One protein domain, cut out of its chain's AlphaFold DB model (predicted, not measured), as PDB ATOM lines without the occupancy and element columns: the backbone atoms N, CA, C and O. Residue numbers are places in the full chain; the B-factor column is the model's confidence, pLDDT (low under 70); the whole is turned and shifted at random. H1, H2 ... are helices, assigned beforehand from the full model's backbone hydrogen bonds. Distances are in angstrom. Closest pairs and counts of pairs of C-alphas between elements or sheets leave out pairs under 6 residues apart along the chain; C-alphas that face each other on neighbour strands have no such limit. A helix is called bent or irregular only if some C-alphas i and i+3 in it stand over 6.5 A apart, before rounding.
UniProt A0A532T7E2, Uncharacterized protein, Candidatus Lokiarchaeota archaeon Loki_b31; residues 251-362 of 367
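Overview. This is residues 251 to 362 of the 367 residues of an uncharacterized protein of Candidatus Lokiarchaeota archaeon Loki_b31 (UniProt A0A532T7E2). Long helices H3 and H4 cross as an X toward one end of a loose, elongated frame; H5 and the loop of residues 339 to 350 reach toward the other, and H1 stands to one side with H6 packed on it. The 112 residues, all helix by class, hold six named helices, H1 to H6, and no named strand. The radius of gyration of the C-alphas is 17.7 A; the spans are 54 by 35 by 22 A.

Along the chain. H1, residues 251 to 264, begins at C-alpha (-40.636, 46.270, -35.287), spans 18.1 A and is irregular: C-alphas 257 and 260 are 7.4 A apart. H2 is residues 268 to 273; H3, 275 to 289, spans 22.6 A; H4, 300 to 323, spans 35.2 A. H5 is residues 330 to 338; H6, 351 to 356, ends at C-alpha (-46.066, 39.825, -26.359).

Arrangement. H1 touches H6 at a steep tilt of 60 degrees, opposite ways, closest C-alphas Ile 259 and Leu 355, 6.0 A. H2 touches H5, about perpendicular at 77 degrees, closest C-alphas Thr 270 and Phe 330, 5.2 A. H3 touches H4, with residues 306 to 313 of H4 alone, at a steep tilt of 54 degrees, opposite ways, closest C-alphas Pro 281 and Val 310, 6.0 A. H4 and H5 are apart. Every O i to N i+4 pair is within hydrogen-bond range in H2, H5 and H6; in H1 7 of 10, H3 8 of 11, H4 19 of 20.

Size, cuts and confidence. The C-alphas farthest apart, Gly 290 and Ala 343, are 55.0 A apart. The printed part has no cut; the link H5 to H6 is long. Residues 343 to 347 and 362 have pLDDT under 70.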
ATOM      1  N   ALA A 251     -40.358  46.249 -36.728       85.88
ATOM      2  CA  ALA A 251     -40.636  46.270 -35.287       85.88
ATOM      3  C   ALA A 251     -41.386  45.029 -34.770       85.88
ATOM      4  O   ALA A 251     -40.902  44.361 -33.862       85.88
ATOM      5  N   GLU A 252     -42.501  44.647 -35.399       85.88
ATOM      6  CA  GLU A 252     -43.297  43.478 -34.994       85.88
ATOM      7  C   GLU A 252     -42.524  42.146 -35.143       85.88
ATOM      8  O   GLU A 252     -42.474  41.332 -34.218       85.88
ATOM      9  N   LYS A 253     -41.859  41.936 -36.290       88.19
ATOM     10  CA  LYS A 253     -41.123  40.694 -36.605       88.19
ATOM     11  C   LYS A 253     -39.826  40.553 -35.808       88.19
ATOM     12  O   LYS A 253     -39.504  39.453 -35.366       88.19
ATOM     13  N   PHE A 254     -39.080  41.644 -35.630       88.75
ATOM     14  CA  PHE A 254     -37.941  41.686 -34.709       88.75
ATOM     15  C   PHE A 254     -38.418  41.455 -33.278       88.75
ATOM     16  O   PHE A 254     -37.856  40.644 -32.551       88.75
ATOM     17  N   GLY A 255     -39.513  42.115 -32.917       86.25
ATOM     18  CA  GLY A 255     -40.143  42.042 -31.622       86.25
ATOM     19  C   GLY A 255     -40.472  40.617 -31.168       86.25
ATOM     20  O   GLY A 255     -40.073  40.206 -30.080       86.25
ATOM     21  N   LYS A 256     -41.132  39.825 -32.020       88.25
ATOM     22  CA  LYS A 256     -41.442  38.411 -31.732       88.25
ATOM     23  C   LYS A 256     -40.189  37.540 -31.522       88.25
ATOM     24  O   LYS A 256     -40.294  36.475 -30.924       88.25
ATOM     25  N   LYS A 257     -39.003  37.995 -31.951       91.25
ATOM     26  CA  LYS A 257     -37.702  37.368 -31.646       91.25
ATOM     27  C   LYS A 257     -37.002  37.979 -30.427       91.25
ATOM     28  O   LYS A 257     -36.275  37.276 -29.734       91.25
ATOM     29  N   SER A 258     -37.213  39.262 -30.137       91.75
ATOM     30  CA  SER A 258     -36.518  39.972 -29.057       91.75
ATOM     31  C   SER A 258     -37.112  39.741 -27.664       91.75
ATOM     32  O   SER A 258     -36.549  40.252 -26.701       91.75
ATOM     33  N   ILE A 259     -38.178  38.937 -27.520       92.94
ATOM     34  CA  ILE A 259     -38.871  38.660 -26.241       92.94
ATOM     35  C   ILE A 259     -37.900  38.227 -25.119       92.94
ATOM     36  O   ILE A 259     -38.119  38.574 -23.963       92.94
ATOM     37  N   PHE A 260     -36.799  37.530 -25.433       93.25
ATOM     38  CA  PHE A 260     -35.718  37.258 -24.469       93.25
ATOM     39  C   PHE A 260     -35.183  38.554 -23.830       93.25
ATOM     40  O   PHE A 260     -35.316  38.747 -22.625       93.25
ATOM     41  N   PHE A 261     -34.679  39.492 -24.633       91.69
ATOM     42  CA  PHE A 261     -34.193  40.792 -24.158       91.69
ATOM     43  C   PHE A 261     -35.326  41.680 -23.615       91.69
ATOM     44  O   PHE A 261     -35.134  42.387 -22.629       91.69
ATOM     45  N   ARG A 262     -36.525  41.603 -24.213       90.62
ATOM     46  CA  ARG A 262     -37.738  42.333 -23.796       90.62
ATOM     47  C   ARG A 262     -38.132  41.966 -22.347       90.62
ATOM     48  O   ARG A 262     -38.581  42.851 -21.628       90.62
ATOM     49  N   ARG A 263     -37.856  40.730 -21.884       93.50
ATOM     50  CA  ARG A 263     -37.961  40.297 -20.468       93.50
ATOM     51  C   ARG A 263     -36.899  40.904 -19.557       93.50
ATOM     52  O   ARG A 263     -37.258  41.540 -18.575       93.50
ATOM     53  N   PHE A 264     -35.612  40.732 -19.872       93.88
ATOM     54  CA  PHE A 264     -34.519  41.281 -19.052       93.88
ATOM     55  C   PHE A 264     -34.652  42.806 -18.889       93.88
ATOM     56  O   PHE A 264     -34.487  43.331 -17.797       93.88
ATOM     57  N   ASN A 265     -35.061  43.513 -19.948       90.12
ATOM     58  CA  ASN A 265     -35.318  44.954 -19.921       90.12
ATOM     59  C   ASN A 265     -36.503  45.369 -19.016       90.12
ATOM     60  O   ASN A 265     -36.537  46.509 -18.563       90.12
ATOM     61  N   MET A 266     -37.471  44.485 -18.744       91.25
ATOM     62  CA  MET A 266     -38.564  44.745 -17.787       91.25
ATOM     63  C   MET A 266     -38.159  44.563 -16.317       91.25
ATOM     64  O   MET A 266     -38.917  44.968 -15.438       91.25
ATOM     65  N   LEU A 267     -36.996  43.959 -16.067       93.88
ATOM     66  CA  LEU A 267     -36.428  43.720 -14.738       93.88
ATOM     67  C   LEU A 267     -35.020  44.321 -14.595       93.88
ATOM     68  O   LEU A 267     -34.270  43.894 -13.728       93.88
ATOM     69  N   LEU A 268     -34.623  45.276 -15.439       91.94
ATOM     70  CA  LEU A 268     -33.253  45.801 -15.471       91.94
ATOM     71  C   LEU A 268     -32.821  46.444 -14.138       91.94
ATOM     72  O   LEU A 268     -31.685  46.254 -13.712       91.94
ATOM     73  N   LEU A 269     -33.720  47.174 -13.473       92.06
ATOM     74  CA  LEU A 269     -33.490  47.755 -12.146       92.06
ATOM     75  C   LEU A 269     -33.454  46.656 -11.079       92.06
ATOM     76  O   LEU A 269     -32.616  46.690 -10.186       92.06
ATOM     77  N   THR A 270     -34.325  45.655 -11.201       94.06
ATOM     78  CA  THR A 270     -34.356  44.504 -10.290       94.06
ATOM     79  C   THR A 270     -33.087  43.659 -10.373       94.06
ATOM     80  O   THR A 270     -32.468  43.392  -9.351       94.06
ATOM     81  N   ILE A 271     -32.659  43.285 -11.577       92.69
ATOM     82  CA  ILE A 271     -31.450  42.490 -11.824       92.69
ATOM     83  C   ILE A 271     -30.203  43.251 -11.357       92.69
ATOM     84  O   ILE A 271     -29.308  42.632 -10.790       92.69
ATOM     85  N   TRP A 272     -30.166  44.582 -11.512       89.62
ATOM     86  CA  TRP A 272     -29.077  45.403 -10.971       89.62
ATOM     87  C   TRP A 272     -29.039  45.379  -9.439       89.62
ATOM     88  O   TRP A 272     -28.012  45.046  -8.859       89.62
ATOM     89  N   CYS A 273     -30.156  45.676  -8.764       90.00
ATOM     90  CA  CYS A 273     -30.198  45.687  -7.296       90.00
ATOM     91  C   CYS A 273     -29.971  44.303  -6.660       90.00
ATOM     92  O   CYS A 273     -29.621  44.215  -5.487       90.00
ATOM     93  N   PHE A 274     -30.190  43.226  -7.414       90.81
ATOM     94  CA  PHE A 274     -29.926  41.848  -7.002       90.81
ATOM     95  C   PHE A 274     -28.666  41.263  -7.671       90.81
ATOM     96  O   PHE A 274     -28.541  40.045  -7.764       90.81
ATOM     97  N   GLN A 275     -27.712  42.090  -8.123       86.69
ATOM     98  CA  GLN A 275     -26.502  41.594  -8.796       86.69
ATOM     99  C   GLN A 275     -25.680  40.622  -7.932       86.69
ATOM    100  O   GLN A 275     -25.144  39.651  -8.466       86.69
ATOM    101  N   TRP A 276     -25.666  40.794  -6.604       84.44
ATOM    102  CA  TRP A 276     -25.056  39.855  -5.649       84.44
ATOM    103  C   TRP A 276     -25.571  38.412  -5.774       84.44
ATOM    104  O   TRP A 276     -24.832  37.478  -5.488       84.44
ATOM    105  N   VAL A 277     -26.802  38.189  -6.260       89.94
ATOM    106  CA  VAL A 277     -27.394  36.846  -6.441       89.94
ATOM    107  C   VAL A 277     -26.619  36.031  -7.497       89.94
ATOM    108  O   VAL A 277     -26.729  34.806  -7.542       89.94
ATOM    109  N   THR A 278     -25.754  36.671  -8.296       89.44
ATOM    110  CA  THR A 278     -24.754  35.977  -9.130       89.44
ATOM    111  C   THR A 278     -23.751  35.140  -8.331       89.44
ATOM    112  O   THR A 278     -23.176  34.220  -8.904       89.44
ATOM    113  N   ILE A 279     -23.584  35.363  -7.021       87.81
ATOM    114  CA  ILE A 279     -22.687  34.553  -6.188       87.81
ATOM    115  C   ILE A 279     -23.115  33.079  -6.133       87.81
ATOM    116  O   ILE A 279     -22.261  32.203  -6.091       87.81
ATOM    117  N   PHE A 280     -24.415  32.768  -6.215       92.62
ATOM    118  CA  PHE A 280     -24.905  31.386  -6.132       92.62
ATOM    119  C   PHE A 280     -24.434  30.485  -7.289       92.62
ATOM    120  O   PHE A 280     -23.859  29.434  -7.003       92.62
ATOM    121  N   PRO A 281     -24.608  30.838  -8.582       94.94
ATOM    122  CA  PRO A 281     -24.034  30.049  -9.670       94.94
ATOM    123  C   PRO A 281     -22.497  30.018  -9.648       94.94
ATOM    124  O   PRO A 281     -21.940  29.017 -10.087       94.94
ATOM    125  N   VAL A 282     -21.811  31.039  -9.110       91.69
ATOM    126  CA  VAL A 282     -20.344  31.013  -8.927       91.69
ATOM    127  C   VAL A 282     -19.945  29.992  -7.856       91.69
ATOM    128  O   VAL A 282     -19.134  29.120  -8.142       91.69
ATOM    129  N   LEU A 283     -20.564  30.031  -6.670       91.88
ATOM    130  CA  LEU A 283     -20.351  29.075  -5.573       91.88
ATOM    131  C   LEU A 283     -20.603  27.628  -6.019       91.88
ATOM    132  O   LEU A 283     -19.797  26.744  -5.743       91.88
ATOM    133  N   ILE A 284     -21.705  27.385  -6.738       95.75
ATOM    134  CA  ILE A 284     -22.052  26.055  -7.261       95.75
ATOM    135  C   ILE A 284     -21.027  25.600  -8.307       95.75
ATOM    136  O   ILE A 284     -20.595  24.452  -8.280       95.75
ATOM    137  N   PHE A 285     -20.624  26.485  -9.223       95.69
ATOM    138  CA  PHE A 285     -19.618  26.173 -10.235       95.69
ATOM    139  C   PHE A 285     -18.255  25.859  -9.607       95.69
ATOM    140  O   PHE A 285     -17.625  24.880 -10.000       95.69
ATOM    141  N   ASP A 286     -17.826  26.625  -8.603       94.31
ATOM    142  CA  ASP A 286     -16.550  26.396  -7.919       94.31
ATOM    143  C   ASP A 286     -16.565  25.085  -7.123       94.31
ATOM    144  O   ASP A 286     -15.677  24.254  -7.286       94.31
ATOM    145  N   ALA A 287     -17.629  24.830  -6.354       96.06
ATOM    146  CA  ALA A 287     -17.784  23.595  -5.580       96.06
ATOM    147  C   ALA A 287     -17.874  22.325  -6.452       96.06
ATOM    148  O   ALA A 287     -17.506  21.244  -5.998       96.06
ATOM    149  N   VAL A 288     -18.354  22.439  -7.698       97.31
ATOM    150  CA  VAL A 288     -18.445  21.317  -8.653       97.31
ATOM    151  C   VAL A 288     -17.161  21.126  -9.469       97.31
ATOM    152  O   VAL A 288     -16.874  20.002  -9.879       97.31
ATOM    153  N   THR A 289     -16.390  22.187  -9.731       97.00
ATOM    154  CA  THR A 289     -15.220  22.131 -10.636       97.00
ATOM    155  C   THR A 289     -13.863  22.199  -9.936       97.00
ATOM    156  O   THR A 289     -12.883  21.691 -10.479       97.00
ATOM    157  N   GLY A 290     -13.782  22.821  -8.757       95.94
ATOM    158  CA  GLY A 290     -12.530  23.103  -8.051       95.94
ATOM    159  C   GLY A 290     -11.616  24.100  -8.774       95.94
ATOM    160  O   GLY A 290     -10.401  24.050  -8.589       95.94
ATOM    161  N   TRP A 291     -12.156  24.956  -9.650       95.88
ATOM    162  CA  TRP A 291     -11.358  25.815 -10.539       95.88
ATOM    163  C   TRP A 291     -10.916  27.158  -9.930       95.88
ATOM    164  O   TRP A 291     -10.175  27.891 -10.583       95.88
ATOM    165  N   GLY A 292     -11.315  27.486  -8.698       92.00
ATOM    166  CA  GLY A 292     -10.958  28.747  -8.038       92.00
ATOM    167  C   GLY A 292     -11.716  29.933  -8.633       92.00
ATOM    168  O   GLY A 292     -11.135  30.985  -8.903       92.00
ATOM    169  N   ALA A 293     -13.012  29.747  -8.890       89.69
ATOM    170  CA  ALA A 293     -13.888  30.768  -9.453       89.69
ATOM    171  C   ALA A 293     -14.080  31.962  -8.508       89.69
ATOM    172  O   ALA A 293     -14.101  33.100  -8.975       89.69
ATOM    173  N   LEU A 294     -14.163  31.711  -7.197       84.88
ATOM    174  CA  LEU A 294     -14.216  32.755  -6.168       84.88
ATOM    175  C   LEU A 294     -12.884  33.515  -6.064       84.88
ATOM    176  O   LEU A 294     -12.872  34.734  -5.923       84.88
ATOM    177  N   ASP A 295     -11.767  32.801  -6.225       86.25
ATOM    178  CA  ASP A 295     -10.406  33.355  -6.206       86.25
ATOM    179  C   ASP A 295     -10.039  34.146  -7.481       86.25
ATOM    180  O   ASP A 295      -8.915  34.635  -7.607       86.25
ATOM    181  N   GLY A 296     -10.927  34.205  -8.481       84.94
ATOM    182  CA  GLY A 296     -10.648  34.825  -9.781       84.94
ATOM    183  C   GLY A 296      -9.615  34.079 -10.640       84.94
ATOM    184  O   GLY A 296      -9.118  34.640 -11.614       84.94
ATOM    185  N   LYS A 297      -9.296  32.814 -10.328       90.62
ATOM    186  CA  LYS A 297      -8.236  32.015 -10.985       90.62
ATOM    187  C   LYS A 297      -8.635  31.431 -12.352       90.62
ATOM    188  O   LYS A 297      -7.872  30.665 -12.942       90.62
ATOM    189  N   LEU A 298      -9.816  31.781 -12.865       88.69
ATOM    190  CA  LEU A 298     -10.356  31.228 -14.107       88.69
ATOM    191  C   LEU A 298      -9.621  31.738 -15.348       88.69
ATOM    192  O   LEU A 298      -9.453  32.938 -15.557       88.69
ATOM    193  N   ASN A 299      -9.287  30.816 -16.247       94.00
ATOM    194  CA  ASN A 299      -8.862  31.158 -17.599       94.00
ATOM    195  C   ASN A 299     -10.060  31.553 -18.493       94.00
ATOM    196  O   ASN A 299     -11.229  31.373 -18.140       94.00
ATOM    197  N   GLY A 300      -9.772  32.056 -19.698       91.19
ATOM    198  CA  GLY A 300     -10.786  32.605 -20.605       91.19
ATOM    199  C   GLY A 300     -11.936  31.657 -20.982       91.19
ATOM    200  O   GLY A 300     -13.075  32.113 -21.059       91.19
ATOM    201  N   TYR A 301     -11.698  30.353 -21.184       95.31
ATOM    202  CA  TYR A 301     -12.793  29.430 -21.529       95.31
ATOM    203  C   TYR A 301     -13.623  29.039 -20.298       95.31
ATOM    204  O   TYR A 301     -14.839  28.882 -20.406       95.31
ATOM    205  N   GLN A 302     -12.995  28.943 -19.121       94.44
ATOM    206  CA  GLN A 302     -13.693  28.702 -17.855       94.44
ATOM    207  C   GLN A 302     -14.595  29.892 -17.497       94.44
ATOM    208  O   GLN A 302     -15.753  29.699 -17.130       94.44
ATOM    209  N   LEU A 303     -14.099  31.120 -17.688       91.75
ATOM    210  CA  LEU A 303     -14.857  32.355 -17.490       91.75
ATOM    211  C   LEU A 303     -16.050  32.467 -18.457       91.75
ATOM    212  O   LEU A 303     -17.142  32.841 -18.036       91.75
ATOM    213  N   LEU A 304     -15.879  32.098 -19.733       93.69
ATOM    214  CA  LEU A 304     -16.983  32.058 -20.703       93.69
ATOM    215  C   LEU A 304     -18.053  31.015 -20.337       93.69
ATOM    216  O   LEU A 304     -19.245  31.288 -20.491       93.69
ATOM    217  N   LEU A 305     -17.651  29.847 -19.823       96.12
ATOM    218  CA  LEU A 305     -18.584  28.825 -19.341       96.12
ATOM    219  C   LEU A 305     -19.356  29.307 -18.103       96.12
ATOM    220  O   LEU A 305     -20.582  29.200 -18.069       96.12
ATOM    221  N   LEU A 306     -18.666  29.902 -17.126       94.25
ATOM    222  CA  LEU A 306     -19.295  30.499 -15.947       94.25
ATOM    223  C   LEU A 306     -20.276  31.616 -16.337       94.25
ATOM    224  O   LEU A 306     -21.405  31.636 -15.852       94.25
ATOM    225  N   LEU A 307     -19.901  32.502 -17.264       93.38
ATOM    226  CA  LEU A 307     -20.781  33.557 -17.771       93.38
ATOM    227  C   LEU A 307     -22.060  32.981 -18.404       93.38
ATOM    228  O   LEU A 307     -23.154  33.487 -18.150       93.38
ATOM    229  N   ALA A 308     -21.952  31.897 -19.180       96.12
ATOM    230  CA  ALA A 308     -23.115  31.212 -19.742       96.12
ATOM    231  C   ALA A 308     -24.030  30.616 -18.652       96.12
ATOM    232  O   ALA A 308     -25.254  30.719 -18.758       96.12
ATOM    233  N   ILE A 309     -23.454  30.058 -17.581       96.62
ATOM    234  CA  ILE A 309     -24.196  29.536 -16.419       96.62
ATOM    235  C   ILE A 309     -24.903  30.672 -15.662       96.62
ATOM    236  O   ILE A 309     -26.087  30.548 -15.353       96.62
ATOM    237  N   VAL A 310     -24.234  31.808 -15.431       95.00
ATOM    238  CA  VAL A 310     -24.825  33.000 -14.791       95.00
ATOM    239  C   VAL A 310     -25.991  33.561 -15.618       95.00
ATOM    240  O   VAL A 310     -27.047  33.876 -15.064       95.00
ATOM    241  N   VAL A 311     -25.851  33.638 -16.946       94.12
ATOM    242  CA  VAL A 311     -26.931  34.080 -17.851       94.12
ATOM    243  C   VAL A 311     -28.107  33.096 -17.853       94.12
ATOM    244  O   VAL A 311     -29.263  33.529 -17.837       94.12
ATOM    245  N   LEU A 312     -27.845  31.784 -17.830       96.50
ATOM    246  CA  LEU A 312     -28.882  30.751 -17.740       96.50
ATOM    247  C   LEU A 312     -29.637  30.813 -16.402       96.50
ATOM    248  O   LEU A 312     -30.868  30.768 -16.389       96.50
ATOM    249  N   PHE A 313     -28.918  30.971 -15.293       96.62
ATOM    250  CA  PHE A 313     -29.476  31.134 -13.951       96.62
ATOM    251  C   PHE A 313     -30.405  32.356 -13.868       96.62
ATOM    252  O   PHE A 313     -31.565  32.228 -13.467       96.62
ATOM    253  N   TRP A 314     -29.963  33.517 -14.364       95.69
ATOM    254  CA  TRP A 314     -30.823  34.700 -14.464       95.69
ATOM    255  C   TRP A 314     -32.021  34.492 -15.392       95.69
ATOM    256  O   TRP A 314     -33.128  34.907 -15.051       95.69
ATOM    257  N   TYR A 315     -31.852  33.820 -16.533       96.19
ATOM    258  CA  TYR A 315     -32.973  33.500 -17.421       96.19
ATOM    259  C   TYR A 315     -34.033  32.633 -16.723       96.19
ATOM    260  O   TYR A 315     -35.227  32.892 -16.882       96.19
ATOM    261  N   ILE A 316     -33.620  31.656 -15.907       97.06
ATOM    262  CA  ILE A 316     -34.529  30.832 -15.095       97.06
ATOM    263  C   ILE A 316     -35.279  31.701 -14.075       97.06
ATOM    264  O   ILE A 316     -36.509  31.649 -14.044       97.06
ATOM    265  N   ILE A 317     -34.581  32.552 -13.311       96.50
ATOM    266  CA  ILE A 317     -35.204  33.485 -12.351       96.50
ATOM    267  C   ILE A 317     -36.236  34.376 -13.053       96.50
ATOM    268  O   ILE A 317     -37.394  34.427 -12.642       96.50
ATOM    269  N   VAL A 318     -35.858  35.020 -14.159       96.06
ATOM    270  CA  VAL A 318     -36.734  35.905 -14.944       96.06
ATOM    271  C   VAL A 318     -37.965  35.154 -15.478       96.06
ATOM    272  O   VAL A 318     -39.073  35.690 -15.445       96.06
ATOM    273  N   ARG A 319     -37.813  33.898 -15.923       96.12
ATOM    274  CA  ARG A 319     -38.924  33.045 -16.397       96.12
ATOM    275  C   ARG A 319     -39.832  32.536 -15.279       96.12
ATOM    276  O   ARG A 319     -41.005  32.275 -15.543       96.12
ATOM    277  N   LEU A 320     -39.331  32.392 -14.053       96.06
ATOM    278  CA  LEU A 320     -40.160  32.121 -12.875       96.06
ATOM    279  C   LEU A 320     -40.911  33.384 -12.435       96.06
ATOM    280  O   LEU A 320     -42.113  33.315 -12.190       96.06
ATOM    281  N   TRP A 321     -40.250  34.543 -12.430       95.25
ATOM    282  CA  TRP A 321     -40.853  35.823 -12.041       95.25
ATOM    283  C   TRP A 321     -41.953  36.281 -13.018       95.25
ATOM    284  O   TRP A 321     -42.958  36.859 -12.606       95.25
ATOM    285  N   GLU A 322     -41.822  35.941 -14.305       94.81
ATOM    286  CA  GLU A 322     -42.858  36.147 -15.327       94.81
ATOM    287  C   GLU A 322     -44.177  35.428 -14.981       94.81
ATOM    288  O   GLU A 322     -45.248  35.976 -15.234       94.81
ATOM    289  N   LYS A 323     -44.126  34.245 -14.341       94.75
ATOM    290  CA  LYS A 323     -45.330  33.493 -13.925       94.75
ATOM    291  C   LYS A 323     -46.145  34.209 -12.846       94.75
ATOM    292  O   LYS A 323     -47.343  33.972 -12.744       94.75
ATOM    293  N   VAL A 324     -45.507  35.064 -12.044       94.56
ATOM    294  CA  VAL A 324     -46.161  35.876 -11.001       94.56
ATOM    295  C   VAL A 324     -46.297  37.342 -11.424       94.56
ATOM    296  O   VAL A 324     -46.387  38.233 -10.581       94.56
ATOM    297  N   GLU A 325     -46.315  37.602 -12.736       92.12
ATOM    298  CA  GLU A 325     -46.516  38.932 -13.324       92.12
ATOM    299  C   GLU A 325     -45.506  39.979 -12.816       92.12
ATOM    300  O   GLU A 325     -45.840  41.148 -12.611       92.12
ATOM    301  N   PHE A 326     -44.264  39.550 -12.560       94.19
ATOM    302  CA  PHE A 326     -43.184  40.390 -12.025       94.19
ATOM    303  C   PHE A 326     -43.522  41.113 -10.701       94.19
ATOM    304  O   PHE A 326     -42.863  42.082 -10.324       94.19
ATOM    305  N   LYS A 327     -44.535  40.641  -9.960       93.25
ATOM    306  CA  LYS A 327     -44.931  41.211  -8.662       93.25
ATOM    307  C   LYS A 327     -43.762  41.143  -7.677       93.25
ATOM    308  O   LYS A 327     -43.042  40.149  -7.623       93.25
ATOM    309  N   GLY A 328     -43.563  42.223  -6.923       91.62
ATOM    310  CA  GLY A 328     -42.428  42.377  -6.007       91.62
ATOM    311  C   GLY A 328     -41.115  42.854  -6.647       91.62
ATOM    312  O   GLY A 328     -40.185  43.144  -5.904       91.62
ATOM    313  N   SER A 329     -41.023  42.992  -7.977       94.31
ATOM    314  CA  SER A 329     -39.847  43.607  -8.616       94.31
ATOM    315  C   SER A 329     -39.721  45.099  -8.263       94.31
ATOM    316  O   SER A 329     -40.718  45.758  -7.947       94.31
ATOM    317  N   PHE A 330     -38.519  45.678  -8.347       93.25
ATOM    318  CA  PHE A 330     -38.321  47.111  -8.101       93.25
ATOM    319  C   PHE A 330     -39.023  47.991  -9.150       93.25
ATOM    320  O   PHE A 330     -39.495  49.081  -8.814       93.25
ATOM    321  N   GLU A 331     -39.211  47.520 -10.387       91.88
ATOM    322  CA  GLU A 331     -40.093  48.157 -11.370       91.88
ATOM    323  C   GLU A 331     -41.561  48.134 -10.920       91.88
ATOM    324  O   GLU A 331     -42.227  49.173 -10.941       91.88
ATOM    325  N   TRP A 332     -42.063  46.982 -10.462       92.88
ATOM    326  CA  TRP A 332     -43.431  46.844  -9.957       92.88
ATOM    327  C   TRP A 332     -43.669  47.728  -8.724       92.88
ATOM    328  O   TRP A 332     -44.687  48.417  -8.654       92.88
ATOM    329  N   LEU A 333     -42.710  47.773  -7.793       91.88
ATOM    330  CA  LEU A 333     -42.733  48.639  -6.609       91.88
ATOM    331  C   LEU A 333     -42.708  50.125  -6.992       91.88
ATOM    332  O   LEU A 333     -43.518  50.900  -6.480       91.88
ATOM    333  N   THR A 334     -41.854  50.524  -7.940       90.38
ATOM    334  CA  THR A 334     -41.806  51.904  -8.457       90.38
ATOM    335  C   THR A 334     -43.170  52.334  -8.993       90.38
ATOM    336  O   THR A 334     -43.659  53.417  -8.666       90.38
ATOM    337  N   ILE A 335     -43.823  51.480  -9.787       89.19
ATOM    338  CA  ILE A 335     -45.140  51.792 -10.350       89.19
ATOM    339  C   ILE A 335     -46.221  51.762  -9.266       89.19
ATOM    340  O   ILE A 335     -47.050  52.665  -9.243       89.19
ATOM    341  N   ALA A 336     -46.177  50.816  -8.322       88.88
ATOM    342  CA  ALA A 336     -47.099  50.751  -7.187       88.88
ATOM    343  C   ALA A 336     -47.089  52.038  -6.340       88.88
ATOM    344  O   ALA A 336     -48.153  52.531  -5.955       88.88
ATOM    345  N   ILE A 337     -45.905  52.611  -6.092       89.00
ATOM    346  CA  ILE A 337     -45.746  53.887  -5.380       89.00
ATOM    347  C   ILE A 337     -46.306  55.046  -6.223       89.00
ATOM    348  O   ILE A 337     -47.098  55.842  -5.721       89.00
ATOM    349  N   LEU A 338     -45.966  55.116  -7.517       85.94
ATOM    350  CA  LEU A 338     -46.430  56.175  -8.432       85.94
ATOM    351  C   LEU A 338     -47.935  56.104  -8.776       85.94
ATOM    352  O   LEU A 338     -48.511  57.109  -9.203       85.94
ATOM    353  N   SER A 339     -48.578  54.944  -8.598       85.12
ATOM    354  CA  SER A 339     -50.017  54.733  -8.810       85.12
ATOM    355  C   SER A 339     -50.867  54.872  -7.543       85.12
ATOM    356  O   SER A 339     -52.093  54.825  -7.641       85.12
ATOM    357  N   LYS A 340     -50.265  55.030  -6.354       82.31
ATOM    358  CA  LYS A 340     -51.002  55.148  -5.085       82.31
ATOM    359  C   LYS A 340     -51.987  56.327  -5.149       82.31
ATOM    360  O   LYS A 340     -51.584  57.465  -5.377       82.31
ATOM    361  N   GLY A 341     -53.279  56.042  -4.968       70.06
ATOM    362  CA  GLY A 341     -54.363  57.028  -5.106       70.06
ATOM    363  C   GLY A 341     -54.950  57.180  -6.520       70.06
ATOM    364  O   GLY A 341     -55.617  58.176  -6.782       70.06
ATOM    365  N   ARG A 342     -54.718  56.231  -7.440       74.69
ATOM    366  CA  ARG A 342     -55.385  56.162  -8.758       74.69
ATOM    367  C   ARG A 342     -56.162  54.851  -8.895       74.69
ATOM    368  O   ARG A 342     -55.670  53.813  -8.462       74.69
ATOM    369  N   ALA A 343     -57.339  54.900  -9.522       58.50
ATOM    370  CA  ALA A 343     -58.185  53.722  -9.743       58.50
ATOM    371  C   ALA A 343     -57.562  52.711 -10.729       58.50
ATOM    372  O   ALA A 343     -57.693  51.507 -10.534       58.50
ATOM    373  N   ASP A 344     -56.814  53.199 -11.727       59.09
ATOM    374  CA  ASP A 344     -56.201  52.433 -12.831       59.09
ATOM    375  C   ASP A 344     -55.049  51.481 -12.404       59.09
ATOM    376  O   ASP A 344     -54.135  51.197 -13.174       59.09
ATOM    377  N   ALA A 345     -55.031  51.001 -11.159       58.19
ATOM    378  CA  ALA A 345     -53.929  50.237 -10.572       58.19
ATOM    379  C   ALA A 345     -53.892  48.741 -10.969       58.19
ATOM    380  O   ALA A 345     -53.107  47.993 -10.373       58.19
ATOM    381  N   GLY A 346     -54.750  48.319 -11.911       49.09
ATOM    382  CA  GLY A 346     -55.072  46.921 -12.233       49.09
ATOM    383  C   GLY A 346     -54.020  46.159 -13.046       49.09
ATOM    384  O   GLY A 346     -53.707  45.028 -12.693       49.09
ATOM    385  N   ASP A 347     -53.418  46.777 -14.068       61.41
ATOM    386  CA  ASP A 347     -52.264  46.214 -14.787       61.41
ATOM    387  C   ASP A 347     -51.097  47.206 -14.743       61.41
ATOM    388  O   ASP A 347     -51.017  48.169 -15.510       61.41
ATOM    389  N   ARG A 348     -50.204  46.995 -13.771       71.44
ATOM    390  CA  ARG A 348     -49.123  47.941 -13.452       71.44
ATOM    391  C   ARG A 348     -47.948  47.848 -14.417       71.44
ATOM    392  O   ARG A 348     -47.277  48.852 -14.622       71.44
ATOM    393  N   LEU A 349     -47.686  46.675 -14.992       82.25
ATOM    394  CA  LEU A 349     -46.539  46.450 -15.879       82.25
ATOM    395  C   LEU A 349     -46.929  46.197 -17.339       82.25
ATOM    396  O   LEU A 349     -46.032  46.105 -18.174       82.25
ATOM    397  N   LYS A 350     -48.229  46.125 -17.661       88.00
ATOM    398  CA  LYS A 350     -48.751  45.976 -19.028       88.00
ATOM    399  C   LYS A 350     -48.086  44.815 -19.758       88.00
ATOM    400  O   LYS A 350     -47.644  44.942 -20.893       88.00
ATOM    401  N   ILE A 351     -47.949  43.675 -19.081       88.50
ATOM    402  CA  ILE A 351     -46.990  42.621 -19.463       88.50
ATOM    403  C   ILE A 351     -47.300  42.049 -20.848       88.50
ATOM    404  O   ILE A 351     -46.380  41.761 -21.610       88.50
ATOM    405  N   GLN A 352     -48.574  41.947 -21.225       90.12
ATOM    406  CA  GLN A 352     -48.948  41.515 -22.572       90.12
ATOM    407  C   GLN A 352     -48.532  42.539 -23.638       90.12
ATOM    408  O   GLN A 352     -47.977  42.156 -24.664       90.12
ATOM    409  N   GLU A 353     -48.688  43.840 -23.382       88.50
ATOM    410  CA  GLU A 353     -48.197  44.907 -24.265       88.50
ATOM    411  C   GLU A 353     -46.665  44.944 -24.301       88.50
ATOM    412  O   GLU A 353     -46.083  45.028 -25.379       88.50
ATOM    413  N   ILE A 354     -45.989  44.832 -23.149       88.00
ATOM    414  CA  ILE A 354     -44.535  45.015 -23.032       88.00
ATOM    415  C   ILE A 354     -43.739  43.728 -23.314       88.00
ATOM    416  O   ILE A 354     -42.614  43.858 -23.780       88.00
ATOM    417  N   LEU A 355     -44.302  42.511 -23.288       89.69
ATOM    418  CA  LEU A 355     -43.623  41.278 -23.752       89.69
ATOM    419  C   LEU A 355     -44.136  40.681 -25.065       89.69
ATOM    420  O   LEU A 355     -43.305  40.247 -25.864       89.69
ATOM    421  N   TYR A 356     -45.452  40.645 -25.296       90.06
ATOM    422  CA  TYR A 356     -46.066  39.825 -26.359       90.06
ATOM    423  C   TYR A 356     -46.644  40.630 -27.531       90.06
ATOM    424  O   TYR A 356     -46.589  40.165 -28.668       90.06
ATOM    425  N   ASN A 357     -47.039  41.882 -27.283       89.12
ATOM    426  CA  ASN A 357     -47.468  42.862 -28.284       89.12
ATOM    427  C   ASN A 357     -46.584  44.137 -28.288       89.12
ATOM    428  O   ASN A 357     -47.089  45.250 -28.382       89.12
ATOM    429  N   PRO A 358     -45.246  44.020 -28.194       84.19
ATOM    430  CA  PRO A 358     -43.942  45.733 -28.381       84.19
ATOM    431  C   PRO A 358     -44.525  46.664 -29.475       84.19
ATOM    432  O   PRO A 358     -44.421  46.333 -30.657       84.19
ATOM    433  N   GLU A 359     -45.163  47.782 -29.109       81.06
ATOM    434  CA  GLU A 359     -45.655  48.765 -30.093       81.06
ATOM    435  C   GLU A 359     -44.510  49.265 -30.996       81.06
ATOM    436  O   GLU A 359     -43.373  49.418 -30.543       81.06
ATOM    437  N   SER A 360     -44.808  49.566 -32.266       79.19
ATOM    438  CA  SER A 360     -43.864  50.274 -33.144       79.19
ATOM    439  C   SER A 360     -43.611  51.675 -32.592       79.19
ATOM    440  O   SER A 360     -44.562  52.427 -32.377       79.19
ATOM    441  N   ILE A 361     -42.346  52.050 -32.384       73.62
ATOM    442  CA  ILE A 361     -42.010  53.381 -31.859       73.62
ATOM    443  C   ILE A 361     -42.190  54.435 -32.961       73.62
ATOM    444  O   ILE A 361     -42.615  55.562 -32.697       73.62
ATOM    445  N   VAL A 362     -41.932  54.053 -34.215       69.31
ATOM    446  CA  VAL A 362     -42.353  54.831 -35.384       69.31
ATOM    447  C   VAL A 362     -43.852  54.649 -35.584       69.31
ATOM    448  O   VAL A 362     -44.312  53.599 -36.045       69.31
TER     449      VAL A 362